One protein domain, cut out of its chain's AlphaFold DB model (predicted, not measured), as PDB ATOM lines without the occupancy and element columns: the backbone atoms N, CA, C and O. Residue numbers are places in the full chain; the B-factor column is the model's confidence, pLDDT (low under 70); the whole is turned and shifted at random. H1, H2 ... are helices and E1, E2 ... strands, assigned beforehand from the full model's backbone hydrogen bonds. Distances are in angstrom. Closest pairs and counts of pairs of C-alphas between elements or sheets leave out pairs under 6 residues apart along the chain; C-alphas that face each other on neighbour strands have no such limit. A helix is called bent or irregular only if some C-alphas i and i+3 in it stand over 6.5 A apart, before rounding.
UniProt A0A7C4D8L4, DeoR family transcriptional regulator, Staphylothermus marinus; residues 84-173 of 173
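This is residues 84 to 173 of the 173 residues of the protein "DeoR family transcriptional regulator" of Staphylothermus marinus (UniProt A0A7C4D8L4). A two-stranded hairpin, E1 and E2, makes one end of a small helical body, and at the other end residues 163 to 173, of which 163 to 172 belong to the long helix H4, stick out as an arm. Between these ends, the first part of H4 packs on the short helix H1, while H2, bent into an L, has one arm crossing the beginning of H4 and the other folded beside H3 in a helical hairpin. The printed part has 90 residues, with two named strands and then four named helices in the order E1, E2, H1, H2, H3, H4; the sheet E1 - E2 is antiparallel and the class is mostly helix. The whole is compact, with a radius of gyration of the C-alphas of 13.6 A, yet elongated, spanning 47 by 28 by 21 A.

E1 is residues 84 to 86, beginning at C-alpha 84 (90.632, 13.528, 93.628). E2 is residues 93 to 98, 12.9 A long. H1 is residues 101 to 109, 12.0 A long. H2, residues 115 to 134, was assigned as one helix by its hydrogen bonds but is bent: C-alphas 124 and 127 are 7.6 A apart. Its arms are H2a, residues 115 to 124, 14.3 A long, and H2b, residues 127 to 134, 10.1 A long. H3 is residues 137 to 144, 10.7 A long. H4 is residues 151 to 172, 30.7 A long, from C-alpha 151 (80.076, 24.930, 88.135) to C-alpha 172 (84.606, 11.921, 60.702).

E1 and E2 form an antiparallel hairpin at 147 degrees, with N 85 and O 96 at 3.1 A and N 94 and O 85 at 2.9 A, within hydrogen-bond range. The closest C-alphas of E2 and H1, Phe 98 and Leu 104, are 5.8 A apart. H1 touches H4, closest at the C-alphas of Leu 105 and Lys 155, 6.3 A, at a steep tilt of 44 degrees, opposite ways. H2a touches H4 with residue 151 alone of H4: the C-alphas of Glu 119 and Ile 151 are 5.9 A apart, and the lines are about perpendicular at 80 degrees. H2a and H2b are about perpendicular at 79 degrees. H2b and H3 form a helical hairpin at a shallow tilt of 7 degrees, their closest C-alphas, Lys 131 and Glu 137, 5.1 A apart. H3 and H4 are near each other. The helix packing is only just mostly crossed, with 1 of 3 touching pairs at a shallow tilt. E2 and H4 are apart. In H1, H2a, H2b, H3 and H4 every O i to N i+4 pair is within hydrogen-bond range.

The two C-alphas farthest apart, Thr 90 and Arg 171, are 47.0 A apart. Without residues 163 to 173, which stand free, the body spans 31 by 22 by 21 A. The printed part has no cut and no long link. Mean pLDDT of the printed part is 92.1; residue 173, the chain's last, is under 70.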
ATOM      1  N   ILE A  84      91.323  13.976  92.416       93.56
ATOM      2  CA  ILE A  84      90.632  13.528  93.628       93.56
ATOM      3  C   ILE A  84      89.870  14.716  94.207       93.56
ATOM      4  O   ILE A  84      90.450  15.781  94.423       93.56
ATOM      5  N   ILE A  85      88.575  14.532  94.452       92.38
ATOM      6  CA  ILE A  85      87.763  15.524  95.154       92.38
ATOM      7  C   ILE A  85      87.981  15.324  96.657       92.38
ATOM      8  O   ILE A  85      87.975  14.203  97.156       92.38
ATOM      9  N   THR A  86      88.192  16.411  97.384       90.38
ATOM     10  CA  THR A  86      88.467  16.426  98.822       90.38
ATOM     11  C   THR A  86      87.531  17.417  99.489       90.38
ATOM     12  O   THR A  86      87.251  18.476  98.938       90.38
ATOM     13  N   ASP A  87      87.102  17.152 100.710       84.81
ATOM     14  CA  ASP A  87      86.556  18.224 101.529       84.81
ATOM     15  C   ASP A  87      87.686  19.220 101.832       84.81
ATOM     16  O   ASP A  87      88.659  18.890 102.506       84.81
ATOM     17  N   LEU A  88      87.592  20.440 101.303       80.06
ATOM     18  CA  LEU A  88      88.644  21.451 101.443       80.06
ATOM     19  C   LEU A  88      88.727  22.048 102.854       80.06
ATOM     20  O   LEU A  88      89.725  22.692 103.174       80.06
ATOM     21  N   SER A  89      87.713  21.837 103.700       79.94
ATOM     22  CA  SER A  89      87.744  22.263 105.103       79.94
ATOM     23  C   SER A  89      88.529  21.294 105.991       79.94
ATOM     24  O   SER A  89      89.192  21.725 106.932       79.94
ATOM     25  N   THR A  90      88.503  19.997 105.668       82.62
ATOM     26  CA  THR A  90      89.158  18.935 106.450       82.62
ATOM     27  C   THR A  90      90.376  18.323 105.751       82.62
ATOM     28  O   THR A  90      91.172  17.633 106.385       82.62
ATOM     29  N   GLY A  91      90.532  18.553 104.446       76.44
ATOM     30  CA  GLY A  91      91.521  17.903 103.583       76.44
ATOM     31  C   GLY A  91      91.220  16.428 103.288       76.44
ATOM     32  O   GLY A  91      92.011  15.770 102.610       76.44
ATOM     33  N   VAL A  92      90.106  15.886 103.790       84.00
ATOM     34  CA  VAL A  92      89.778  14.463 103.665       84.00
ATOM     35  C   VAL A  92      89.284  14.162 102.246       84.00
ATOM     36  O   VAL A  92      88.380  14.842 101.755       84.00
ATOM     37  N   PRO A  93      89.829  13.136 101.566       81.81
ATOM     38  CA  PRO A  93      89.310  12.696 100.279       81.81
ATOM     39  C   PRO A  93      87.849  12.263 100.364       81.81
ATOM     40  O   PRO A  93      87.479  11.402 101.162       81.81
ATOM     41  N   ILE A  94      87.036  12.814  99.470       84.94
ATOM     42  CA  ILE A  94      85.731  12.259  99.131       84.94
ATOM     43  C   ILE A  94      86.017  11.103  98.159       84.94
ATOM     44  O   ILE A  94      86.879  11.255  97.290       84.94
ATOM     45  N   PRO A  95      85.354   9.936  98.267       84.62
ATOM     46  CA  PRO A  95      85.618   8.769  97.417       84.62
ATOM     47  C   PRO A  95      85.094   8.950  95.975       84.62
ATOM     48  O   PRO A  95      84.431   8.081  95.416       84.62
ATOM     49  N   LEU A  96      85.387  10.096  95.361       89.69
ATOM     50  CA  LEU A  96      85.022  10.489  94.011       89.69
ATOM     51  C   LEU A  96      86.237  11.099  93.319       89.69
ATOM     52  O   LEU A  96      86.928  11.976  93.842       89.69
ATOM     53  N   SER A  97      86.495  10.619  92.110       93.81
ATOM     54  CA  SER A  97      87.597  11.087  91.284       93.81
ATOM     55  C   SER A  97      87.230  11.017  89.808       93.81
ATOM     56  O   SER A  97      86.306  10.295  89.425       93.81
ATOM     57  N   PHE A  98      87.938  11.770  88.971       96.00
ATOM     58  CA  PHE A  98      87.725  11.747  87.527       96.00
ATOM     59  C   PHE A  98      89.038  11.854  86.749       96.00
ATOM     60  O   PHE A  98      90.009  12.461  87.194       96.00
ATOM     61  N   LYS A  99      89.054  11.253  85.559       96.25
ATOM     62  CA  LYS A  99      90.174  11.239  84.605       96.25
ATOM     63  C   LYS A  99      89.839  11.891  83.269       96.25
ATOM     64  O   LYS A  99      90.730  12.041  82.441       96.25
ATOM     65  N   ASN A 100      88.575  12.224  83.024       94.44
ATOM     66  CA  ASN A 100      88.113  12.808  81.767       94.44
ATOM     67  C   ASN A 100      86.833  13.638  81.967       94.44
ATOM     68  O   ASN A 100      86.213  13.618  83.035       94.44
ATOM     69  N   TYR A 101      86.424  14.343  80.912       95.06
ATOM     70  CA  TYR A 101      85.253  15.223  80.927       95.06
ATOM     71  C   TYR A 101      83.928  14.506  81.175       95.06
ATOM     72  O   TYR A 101      83.070  15.059  81.857       95.06
ATOM     73  N   LYS A 102      83.751  13.281  80.663       94.75
ATOM     74  CA  LYS A 102      82.507  12.511  80.837       94.75
ATOM     75  C   LYS A 102      82.283  12.165  82.308       94.75
ATOM     76  O   LYS A 102      81.176  12.321  82.818       94.75
ATOM     77  N   GLN A 103      83.341  11.745  83.000       95.69
ATOM     78  CA  GLN A 103      83.302  11.459  84.434       95.69
ATOM     79  C   GLN A 103      83.035  12.724  85.256       95.69
ATOM     80  O   GLN A 103      82.161  12.704  86.119       95.69
ATOM     81  N   LEU A 104      83.716  13.837  84.949       96.25
ATOM     82  CA  LEU A 104      83.463  15.116  85.620       96.25
ATOM     83  C   LEU A 104      82.018  15.591  85.415       96.25
ATOM     84  O   LEU A 104      81.348  15.970  86.373       96.25
ATOM     85  N   LEU A 105      81.502  15.512  84.185       96.44
ATOM     86  CA  LEU A 105      80.114  15.871  83.908       96.44
ATOM     87  C   LEU A 105      79.135  14.966  84.667       96.44
ATOM     88  O   LEU A 105      78.133  15.458  85.178       96.44
ATOM     89  N   CYS A 106      79.419  13.665  84.762       96.19
ATOM     90  CA  CYS A 106      78.602  12.722  85.525       96.19
ATOM     91  C   CYS A 106      78.518  13.118  87.007       96.19
ATOM     92  O   CYS A 106      77.420  13.152  87.559       96.19
ATOM     93  N   ILE A 107      79.648  13.490  87.619       95.94
ATOM     94  CA  ILE A 107      79.695  13.973  89.008       95.94
ATOM     95  C   ILE A 107      78.816  15.213  89.186       95.94
ATOM     96  O   ILE A 107      78.015  15.261  90.115       95.94
ATOM     97  N   ILE A 108      78.926  16.186  88.277       96.19
ATOM     98  CA  ILE A 108      78.162  17.437  88.359       96.19
ATOM     99  C   ILE A 108      76.660  17.196  88.131       96.19
ATOM    100  O   ILE A 108      75.835  17.738  88.858       96.19
ATOM    101  N   LYS A 109      76.278  16.395  87.126       96.31
ATOM    102  CA  LYS A 109      74.863  16.188  86.753       96.31
ATOM    103  C   LYS A 109      74.073  15.370  87.763       96.31
ATOM    104  O   LYS A 109      72.875  15.595  87.878       96.31
ATOM    105  N   ASN A 110      74.723  14.417  88.424       95.44
ATOM    106  CA  ASN A 110      74.080  13.544  89.404       95.44
ATOM    107  C   ASN A 110      74.266  14.041  90.843       95.44
ATOM    108  O   ASN A 110      73.913  13.320  91.768       95.44
ATOM    109  N   GLU A 111      74.844  15.236  91.026       93.62
ATOM    110  CA  GLU A 111      75.020  15.875  92.335       93.62
ATOM    111  C   GLU A 111      75.732  14.964  93.353       93.62
ATOM    112  O   GLU A 111      75.444  14.985  94.546       93.62
ATOM    113  N   PHE A 112      76.699  14.159  92.888       92.19
ATOM    114  CA  PHE A 112      77.454  13.244  93.758       92.19
ATOM    115  C   PHE A 112      78.335  13.975  94.780       92.19
ATOM    116  O   PHE A 112      78.783  13.376  95.755       92.19
ATOM    117  N   VAL A 113      78.600  15.258  94.542       90.75
ATOM    118  CA  VAL A 113      79.294  16.171  95.449       90.75
ATOM    119  C   VAL A 113      78.465  17.440  95.527       90.75
ATOM    120  O   VAL A 113      77.928  17.889  94.508       90.75
ATOM    121  N   ASP A 114      78.378  18.034  96.714       90.19
ATOM    122  CA  ASP A 114      77.676  19.296  96.873       90.19
ATOM    123  C   ASP A 114      78.313  20.392  96.004       90.19
ATOM    124  O   ASP A 114      79.529  20.457  95.779       90.19
ATOM    125  N   LYS A 115      77.460  21.281  95.494       92.44
ATOM    126  CA  LYS A 115      77.878  22.326  94.562       92.44
ATOM    127  C   LYS A 115      78.952  23.240  95.151       92.44
ATOM    128  O   LYS A 115      79.850  23.640  94.420       92.44
ATOM    129  N   ASN A 116      78.904  23.544  96.448       91.94
ATOM    130  CA  ASN A 116      79.866  24.452  97.076       91.94
ATOM    131  C   ASN A 116      81.273  23.842  97.115       91.94
ATOM    132  O   ASN A 116      82.244  24.525  96.789       91.94
ATOM    133  N   THR A 117      81.389  22.554  97.433       92.19
ATOM    134  CA  THR A 117      82.661  21.824  97.366       92.19
ATOM    135  C   THR A 117      83.222  21.825  95.947       92.19
ATOM    136  O   THR A 117      84.399  22.137  95.742       92.19
ATOM    137  N   LEU A 118      82.383  21.559  94.940       94.25
ATOM    138  CA  LEU A 118      82.803  21.625  93.537       94.25
ATOM    139  C   LEU A 118      83.250  23.039  93.134       94.25
ATOM    140  O   LEU A 118      84.284  23.176  92.484       94.25
ATOM    141  N   GLU A 119      82.532  24.085  93.549       95.19
ATOM    142  CA  GLU A 119      82.888  25.491  93.299       95.19
ATOM    143  C   GLU A 119      84.261  25.856  93.869       95.19
ATOM    144  O   GLU A 119      85.065  26.518  93.207       95.19
ATOM    145  N   LEU A 120      84.549  25.419  95.096       93.00
ATOM    146  CA  LEU A 120      85.838  25.671  95.730       93.00
ATOM    147  C   LEU A 120      86.969  24.963  94.975       93.00
ATOM    148  O   LEU A 120      87.977  25.592  94.641       93.00
ATOM    149  N   HIS A 121      86.777  23.690  94.618       94.50
ATOM    150  CA  HIS A 121      87.738  22.967  93.787       94.50
ATOM    151  C   HIS A 121      87.936  23.622  92.425       94.50
ATOM    152  O   HIS A 121      89.077  23.749  91.977       94.50
ATOM    153  N   PHE A 122      86.845  24.037  91.778       95.00
ATOM    154  CA  PHE A 122      86.869  24.695  90.480       95.00
ATOM    155  C   PHE A 122      87.767  25.929  90.504       95.00
ATOM    156  O   PHE A 122      88.673  26.045  89.679       95.00
ATOM    157  N   LYS A 123      87.583  26.792  91.507       87.38
ATOM    158  CA  LYS A 123      88.326  28.051  91.642       87.38
ATOM    159  C   LYS A 123      89.789  27.867  92.034       87.38
ATOM    160  O   LYS A 123      90.615  28.675  91.624       87.38
ATOM    161  N   GLN A 124      90.116  26.849  92.831       87.50
ATOM    162  CA  GLN A 124      91.466  26.712  93.389       87.50
ATOM    163  C   GLN A 124      92.389  25.832  92.538       87.50
ATOM    164  O   GLN A 124      93.507  26.240  92.219       87.50
ATOM    165  N   TYR A 125      91.945  24.630  92.158       91.06
ATOM    166  CA  TYR A 125      92.862  23.591  91.657       91.06
ATOM    167  C   TYR A 125      92.380  22.887  90.389       91.06
ATOM    168  O   TYR A 125      93.202  22.509  89.550       91.06
ATOM    169  N   MET A 126      91.067  22.724  90.215       95.25
ATOM    170  CA  MET A 126      90.504  21.881  89.160       95.25
ATOM    171  C   MET A 126      90.854  22.393  87.763       95.25
ATOM    172  O   MET A 126      91.243  21.603  86.912       95.25
ATOM    173  N   ILE A 127      90.775  23.706  87.521       94.88
ATOM    174  CA  ILE A 127      91.071  24.290  86.201       94.88
ATOM    175  C   ILE A 127      92.534  24.055  85.817       94.88
ATOM    176  O   ILE A 127      92.827  23.650  84.692       94.88
ATOM    177  N   ASN A 128      93.454  24.259  86.762       95.19
ATOM    178  CA  ASN A 128      94.875  24.005  86.536       95.19
ATOM    179  C   ASN A 128      95.139  22.520  86.284       95.19
ATOM    180  O   ASN A 128      95.922  22.176  85.395       95.19
ATOM    181  N   TRP A 129      94.459  21.636  87.016       96.50
ATOM    182  CA  TRP A 129      94.547  20.205  86.759       96.50
ATOM    183  C   TRP A 129      93.997  19.836  85.378       96.50
ATOM    184  O   TRP A 129      94.654  19.079  84.676       96.50
ATOM    185  N   ILE A 130      92.857  20.393  84.951       95.44
ATOM    186  CA  ILE A 130      92.267  20.133  83.627       95.44
ATOM    187  C   ILE A 130      93.217  20.602  82.521       95.44
ATOM    188  O   ILE A 130      93.508  19.842  81.600       95.44
ATOM    189  N   LYS A 131      93.777  21.810  82.646       94.94
ATOM    190  CA  LYS A 131      94.785  22.324  81.712       94.94
ATOM    191  C   LYS A 131      95.961  21.355  81.579       94.94
ATOM    192  O   LYS A 131      96.316  20.979  80.468       94.94
ATOM    193  N   ASN A 132      96.564  20.958  82.697       94.44
ATOM    194  CA  ASN A 132      97.802  20.178  82.680       94.44
ATOM    195  C   ASN A 132      97.569  18.699  82.347       94.44
ATOM    196  O   ASN A 132      98.405  18.080  81.698       94.44
ATOM    197  N   SER A 133      96.445  18.140  82.793       94.62
ATOM    198  CA  SER A 133      96.174  16.706  82.700       94.62
ATOM    199  C   SER A 133      95.367  16.341  81.466       94.62
ATOM    200  O   SER A 133      95.574  15.249  80.967       94.62
ATOM    201  N   LEU A 134      94.482  17.218  80.970       93.06
ATOM    202  CA  LEU A 134      93.636  16.990  79.783       93.06
ATOM    203  C   LEU A 134      94.036  17.852  78.573       93.06
ATOM    204  O   LEU A 134      93.410  17.757  77.515       93.06
ATOM    205  N   ASN A 135      95.095  18.659  78.721       91.88
ATOM    206  CA  ASN A 135      95.622  19.573  77.705       91.88
ATOM    207  C   ASN A 135      94.604  20.631  77.238       91.88
ATOM    208  O   ASN A 135      94.507  20.951  76.052       91.88
ATOM    209  N   ASP A 136      93.833  21.173  78.180       94.31
ATOM    210  CA  ASP A 136      92.761  22.131  77.898       94.31
ATOM    211  C   ASP A 136      93.094  23.528  78.411       94.31
ATOM    212  O   ASP A 136      92.577  24.032  79.410       94.31
ATOM    213  N   GLU A 137      94.009  24.162  77.685       95.62
ATOM    214  CA  GLU A 137      94.349  25.574  77.857       95.62
ATOM    215  C   GLU A 137      93.165  26.501  77.534       95.62
ATOM    216  O   GLU A 137      93.147  27.652  77.976       95.62
ATOM    217  N   PHE A 138      92.189  26.022  76.755       96.12
ATOM    218  CA  PHE A 138      91.024  26.801  76.357       96.12
ATOM    219  C   PHE A 138      90.073  27.036  77.531       96.12
ATOM    220  O   PHE A 138      89.669  28.177  77.744       96.12
ATOM    221  N   LEU A 139      89.789  26.017  78.350       95.56
ATOM    222  CA  LEU A 139      88.992  26.193  79.570       95.56
ATOM    223  C   LEU A 139      89.593  27.264  80.495       95.56
ATOM    224  O   LEU A 139      88.876  28.158  80.940       95.56
ATOM    225  N   LEU A 140      90.911  27.223  80.728       94.88
ATOM    226  CA  LEU A 140      91.592  28.237  81.542       94.88
ATOM    227  C   LEU A 140      91.458  29.643  80.932       94.88
ATOM    228  O   LEU A 140      91.193  30.604  81.652       94.88
ATOM    229  N   GLU A 141      91.613  29.774  79.612       95.19
ATOM    230  CA  GLU A 141      91.417  31.047  78.906       95.19
ATOM    231  C   GLU A 141      89.996  31.595  79.112       95.19
ATOM    232  O   GLU A 141      89.824  32.782  79.393       95.19
ATOM    233  N   LEU A 142      88.976  30.738  79.015       94.75
ATOM    234  CA  LEU A 142      87.583  31.128  79.234       94.75
ATOM    235  C   LEU A 142      87.328  31.568  80.678       94.75
ATOM    236  O   LEU A 142      86.623  32.556  80.890       94.75
ATOM    237  N   THR A 143      87.909  30.886  81.666       94.81
ATOM    238  CA  THR A 143      87.816  31.306  83.071       94.81
ATOM    239  C   THR A 143      88.495  32.656  83.287       94.81
ATOM    240  O   THR A 143      87.888  33.548  83.877       94.81
ATOM    241  N   ASN A 144      89.700  32.861  82.746       94.12
ATOM    242  CA  ASN A 144      90.432  34.127  82.880       94.12
ATOM    243  C   ASN A 144      89.682  35.310  82.249       94.12
ATOM    244  O   ASN A 144      89.726  36.423  82.768       94.12
ATOM    245  N   ARG A 145      88.949  35.071  81.156       93.62
ATOM    246  CA  ARG A 145      88.065  36.065  80.521       93.62
ATOM    247  C   ARG A 145      86.737  36.266  81.259       93.62
ATOM    248  O   ARG A 145      85.910  37.059  80.816       93.62
ATOM    249  N   GLY A 146      86.492  35.529  82.341       93.69
ATOM    250  CA  GLY A 146      85.230  35.555  83.071       93.69
ATOM    251  C   GLY A 146      84.054  34.995  82.268       93.69
ATOM    252  O   GLY A 146      82.921  35.396  82.504       93.69
ATOM    253  N   LEU A 147      84.288  34.101  81.305       93.19
ATOM    254  CA  LEU A 147      83.228  33.448  80.525       93.19
ATOM    255  C   LEU A 147      82.736  32.144  81.165       93.19
ATOM    256  O   LEU A 147      81.637  31.693  80.845       93.19
ATOM    257  N   ILE A 148      83.548  31.552  82.045       95.50
ATOM    258  CA  ILE A 148      83.196  30.405  82.885       95.50
ATOM    259  C   ILE A 148      83.576  30.758  84.320       95.50
ATOM    260  O   ILE A 148      84.762  30.839  84.643       95.50
ATOM    261  N   LYS A 149      82.574  31.009  85.167       94.75
ATOM    262  CA  LYS A 149      82.768  31.558  86.520       94.75
ATOM    263  C   LYS A 149      82.406  30.582  87.635       94.75
ATOM    264  O   LYS A 149      82.807  30.801  88.776       94.75
ATOM    265  N   ASN A 150      81.618  29.563  87.316       95.50
ATOM    266  CA  ASN A 150      80.992  28.668  88.280       95.50
ATOM    267  C   ASN A 150      80.806  27.257  87.684       95.50
ATOM    268  O   ASN A 150      81.104  27.009  86.511       95.50
ATOM    269  N   ILE A 151      80.310  26.330  88.499       96.12
ATOM    270  CA  ILE A 151      80.076  24.930  88.135       96.12
ATOM    271  C   ILE A 151      78.983  24.771  87.079       96.12
ATOM    272  O   ILE A 151      79.075  23.853  86.266       96.12
ATOM    273  N   ASP A 152      77.992  25.663  87.021       95.44
ATOM    274  CA  ASP A 152      76.967  25.603  85.972       95.44
ATOM    275  C   ASP A 152      77.562  25.977  84.605       95.44
ATOM    276  O   ASP A 152      77.301  25.312  83.601       95.44
ATOM    277  N   ASP A 153      78.420  26.997  84.556       95.88
ATOM    278  CA  ASP A 153      79.156  27.368  83.348       95.88
ATOM    279  C   ASP A 153      80.088  26.235  82.903       95.88
ATOM    280  O   ASP A 153      80.167  25.929  81.710       95.88
ATOM    281  N   LEU A 154      80.772  25.593  83.860       96.38
ATOM    282  CA  LEU A 154      81.617  24.430  83.592       96.38
ATOM    283  C   LEU A 154      80.784  23.269  83.047       96.38
ATOM    284  O   LEU A 154      81.153  22.679  82.036       96.38
ATOM    285  N   LYS A 155      79.643  22.958  83.665       96.50
ATOM    286  CA  LYS A 155      78.715  21.930  83.182       96.50
ATOM    287  C   LYS A 155      78.326  22.188  81.730       96.50
ATOM    288  O   LYS A 155      78.476  21.296  80.899       96.50
ATOM    289  N   ASN A 156      77.913  23.415  81.412       95.69
ATOM    290  CA  ASN A 156      77.543  23.811  80.051       95.69
ATOM    291  C   ASN A 156      78.715  23.654  79.072       95.69
ATOM    292  O   ASN A 156      78.540  23.188  77.947       95.69
ATOM    293  N   TYR A 157      79.929  24.019  79.488       95.31
ATOM    294  CA  TYR A 157      81.141  23.807  78.696       95.31
ATOM    295  C   TYR A 157      81.381  22.319  78.398       95.31
ATOM    296  O   TYR A 157      81.600  21.953  77.244       95.31
ATOM    297  N   LEU A 158      81.283  21.459  79.414       95.38
ATOM    298  CA  LEU A 158      81.480  20.016  79.276       95.38
ATOM    299  C   LEU A 158      80.409  19.371  78.385       95.38
ATOM    300  O   LEU A 158      80.736  18.538  77.542       95.38
ATOM    301  N   GLU A 159      79.144  19.774  78.528       95.19
ATOM    302  CA  GLU A 159      78.051  19.306  77.664       95.19
ATOM    303  C   GLU A 159      78.296  19.685  76.199       95.19
ATOM    304  O   GLU A 159      78.132  18.852  75.305       95.19
ATOM    305  N   ASN A 160      78.781  20.903  75.948       93.31
ATOM    306  CA  ASN A 160      79.157  21.335  74.607       93.31
ATOM    307  C   ASN A 160      80.339  20.531  74.040       93.31
ATOM    308  O   ASN A 160      80.297  20.134  72.875       93.31
ATOM    309  N   LEU A 161      81.376  20.251  74.841       93.31
ATOM    310  CA  LEU A 161      82.501  19.416  74.403       93.31
ATOM    311  C   LEU A 161      82.047  18.005  74.018       93.31
ATOM    312  O   LEU A 161      82.454  17.498  72.977       93.31
ATOM    313  N   ILE A 162      81.173  17.389  74.815       92.75
ATOM    314  CA  ILE A 162      80.635  16.053  74.521       92.75
ATOM    315  C   ILE A 162      79.755  16.083  73.267       92.75
ATOM    316  O   ILE A 162      79.800  15.159  72.458       92.75
ATOM    317  N   SER A 163      78.997  17.160  73.048       92.94
ATOM    318  CA  SER A 163      78.234  17.341  71.809       92.94
ATOM    319  C   SER A 163      79.145  17.413  70.572       92.94
ATOM    320  O   SER A 163      78.854  16.783  69.550       92.94
ATOM    321  N   ILE A 164      80.283  18.111  70.675       93.31
ATOM    322  CA  ILE A 164      81.326  18.146  69.634       93.31
ATOM    323  C   ILE A 164      81.929  16.765  69.414       93.31
ATOM    324  O   ILE A 164      82.052  16.343  68.265       93.31
ATOM    325  N   GLU A 165      82.269  16.054  70.485       92.56
ATOM    326  CA  GLU A 165      82.812  14.699  70.415       92.56
ATOM    327  C   GLU A 165      81.859  13.743  69.681       92.56
ATOM    328  O   GLU A 165      82.264  13.076  68.729       92.56
ATOM    329  N   ASN A 166      80.578  13.727  70.060       91.50
ATOM    330  CA  ASN A 166      79.559  12.886  69.427       91.50
ATOM    331  C   ASN A 166      79.381  13.235  67.946       91.50
ATOM    332  O   ASN A 166      79.421  12.355  67.091       91.50
ATOM    333  N   THR A 167      79.290  14.530  67.626       91.75
ATOM    334  CA  THR A 167      79.192  14.996  66.232       91.75
ATOM    335  C   THR A 167      80.414  14.578  65.412       91.75
ATOM    336  O   THR A 167      80.299  14.251  64.231       91.75
ATOM    337  N   MET A 168      81.600  14.588  66.025       91.25
ATOM    338  CA  MET A 168      82.830  14.137  65.384       91.25
ATOM    339  C   MET A 168      82.761  12.643  65.059       91.25
ATOM    340  O   MET A 168      83.089  12.264  63.936       91.25
ATOM    341  N   ARG A 169      82.272  11.821  65.997       88.88
ATOM    342  CA  ARG A 169      82.100  10.374  65.797       88.88
ATOM    343  C   ARG A 169      81.132  10.044  64.665       88.88
ATOM    344  O   ARG A 169      81.389   9.131  63.894       88.88
ATOM    345  N   GLU A 170      80.050  10.800  64.544       88.75
ATOM    346  CA  GLU A 170      79.029  10.580  63.511       88.75
ATOM    347  C   GLU A 170      79.494  10.957  62.097       88.75
ATOM    348  O   GLU A 170      78.940  10.469  61.112       88.75
ATOM    349  N   ARG A 171      80.465  11.873  61.976       83.75
ATOM    350  CA  ARG A 171      80.816  12.496  60.687       83.75
ATOM    351  C   ARG A 171      82.194  12.136  60.151       83.75
ATOM    352  O   ARG A 171      82.346  12.082  58.932       83.75
ATOM    353  N   ILE A 172      83.174  11.985  61.041       81.69
ATOM    354  CA  ILE A 172      84.606  11.921  60.702       81.69
ATOM    355  C   ILE A 172      85.184  10.504  60.893       81.69
ATOM    356  O   ILE A 172      86.279  10.233  60.401       81.69
ATOM    357  N   THR A 173      84.460   9.610  61.571       62.53
ATOM    358  CA  THR A 173      84.771   8.169  61.657       62.53
ATOM    359  C   THR A 173      84.074   7.397  60.548       62.53
ATOM    360  O   THR A 173      84.685   6.418  60.073       62.53
TER     361      THR A 173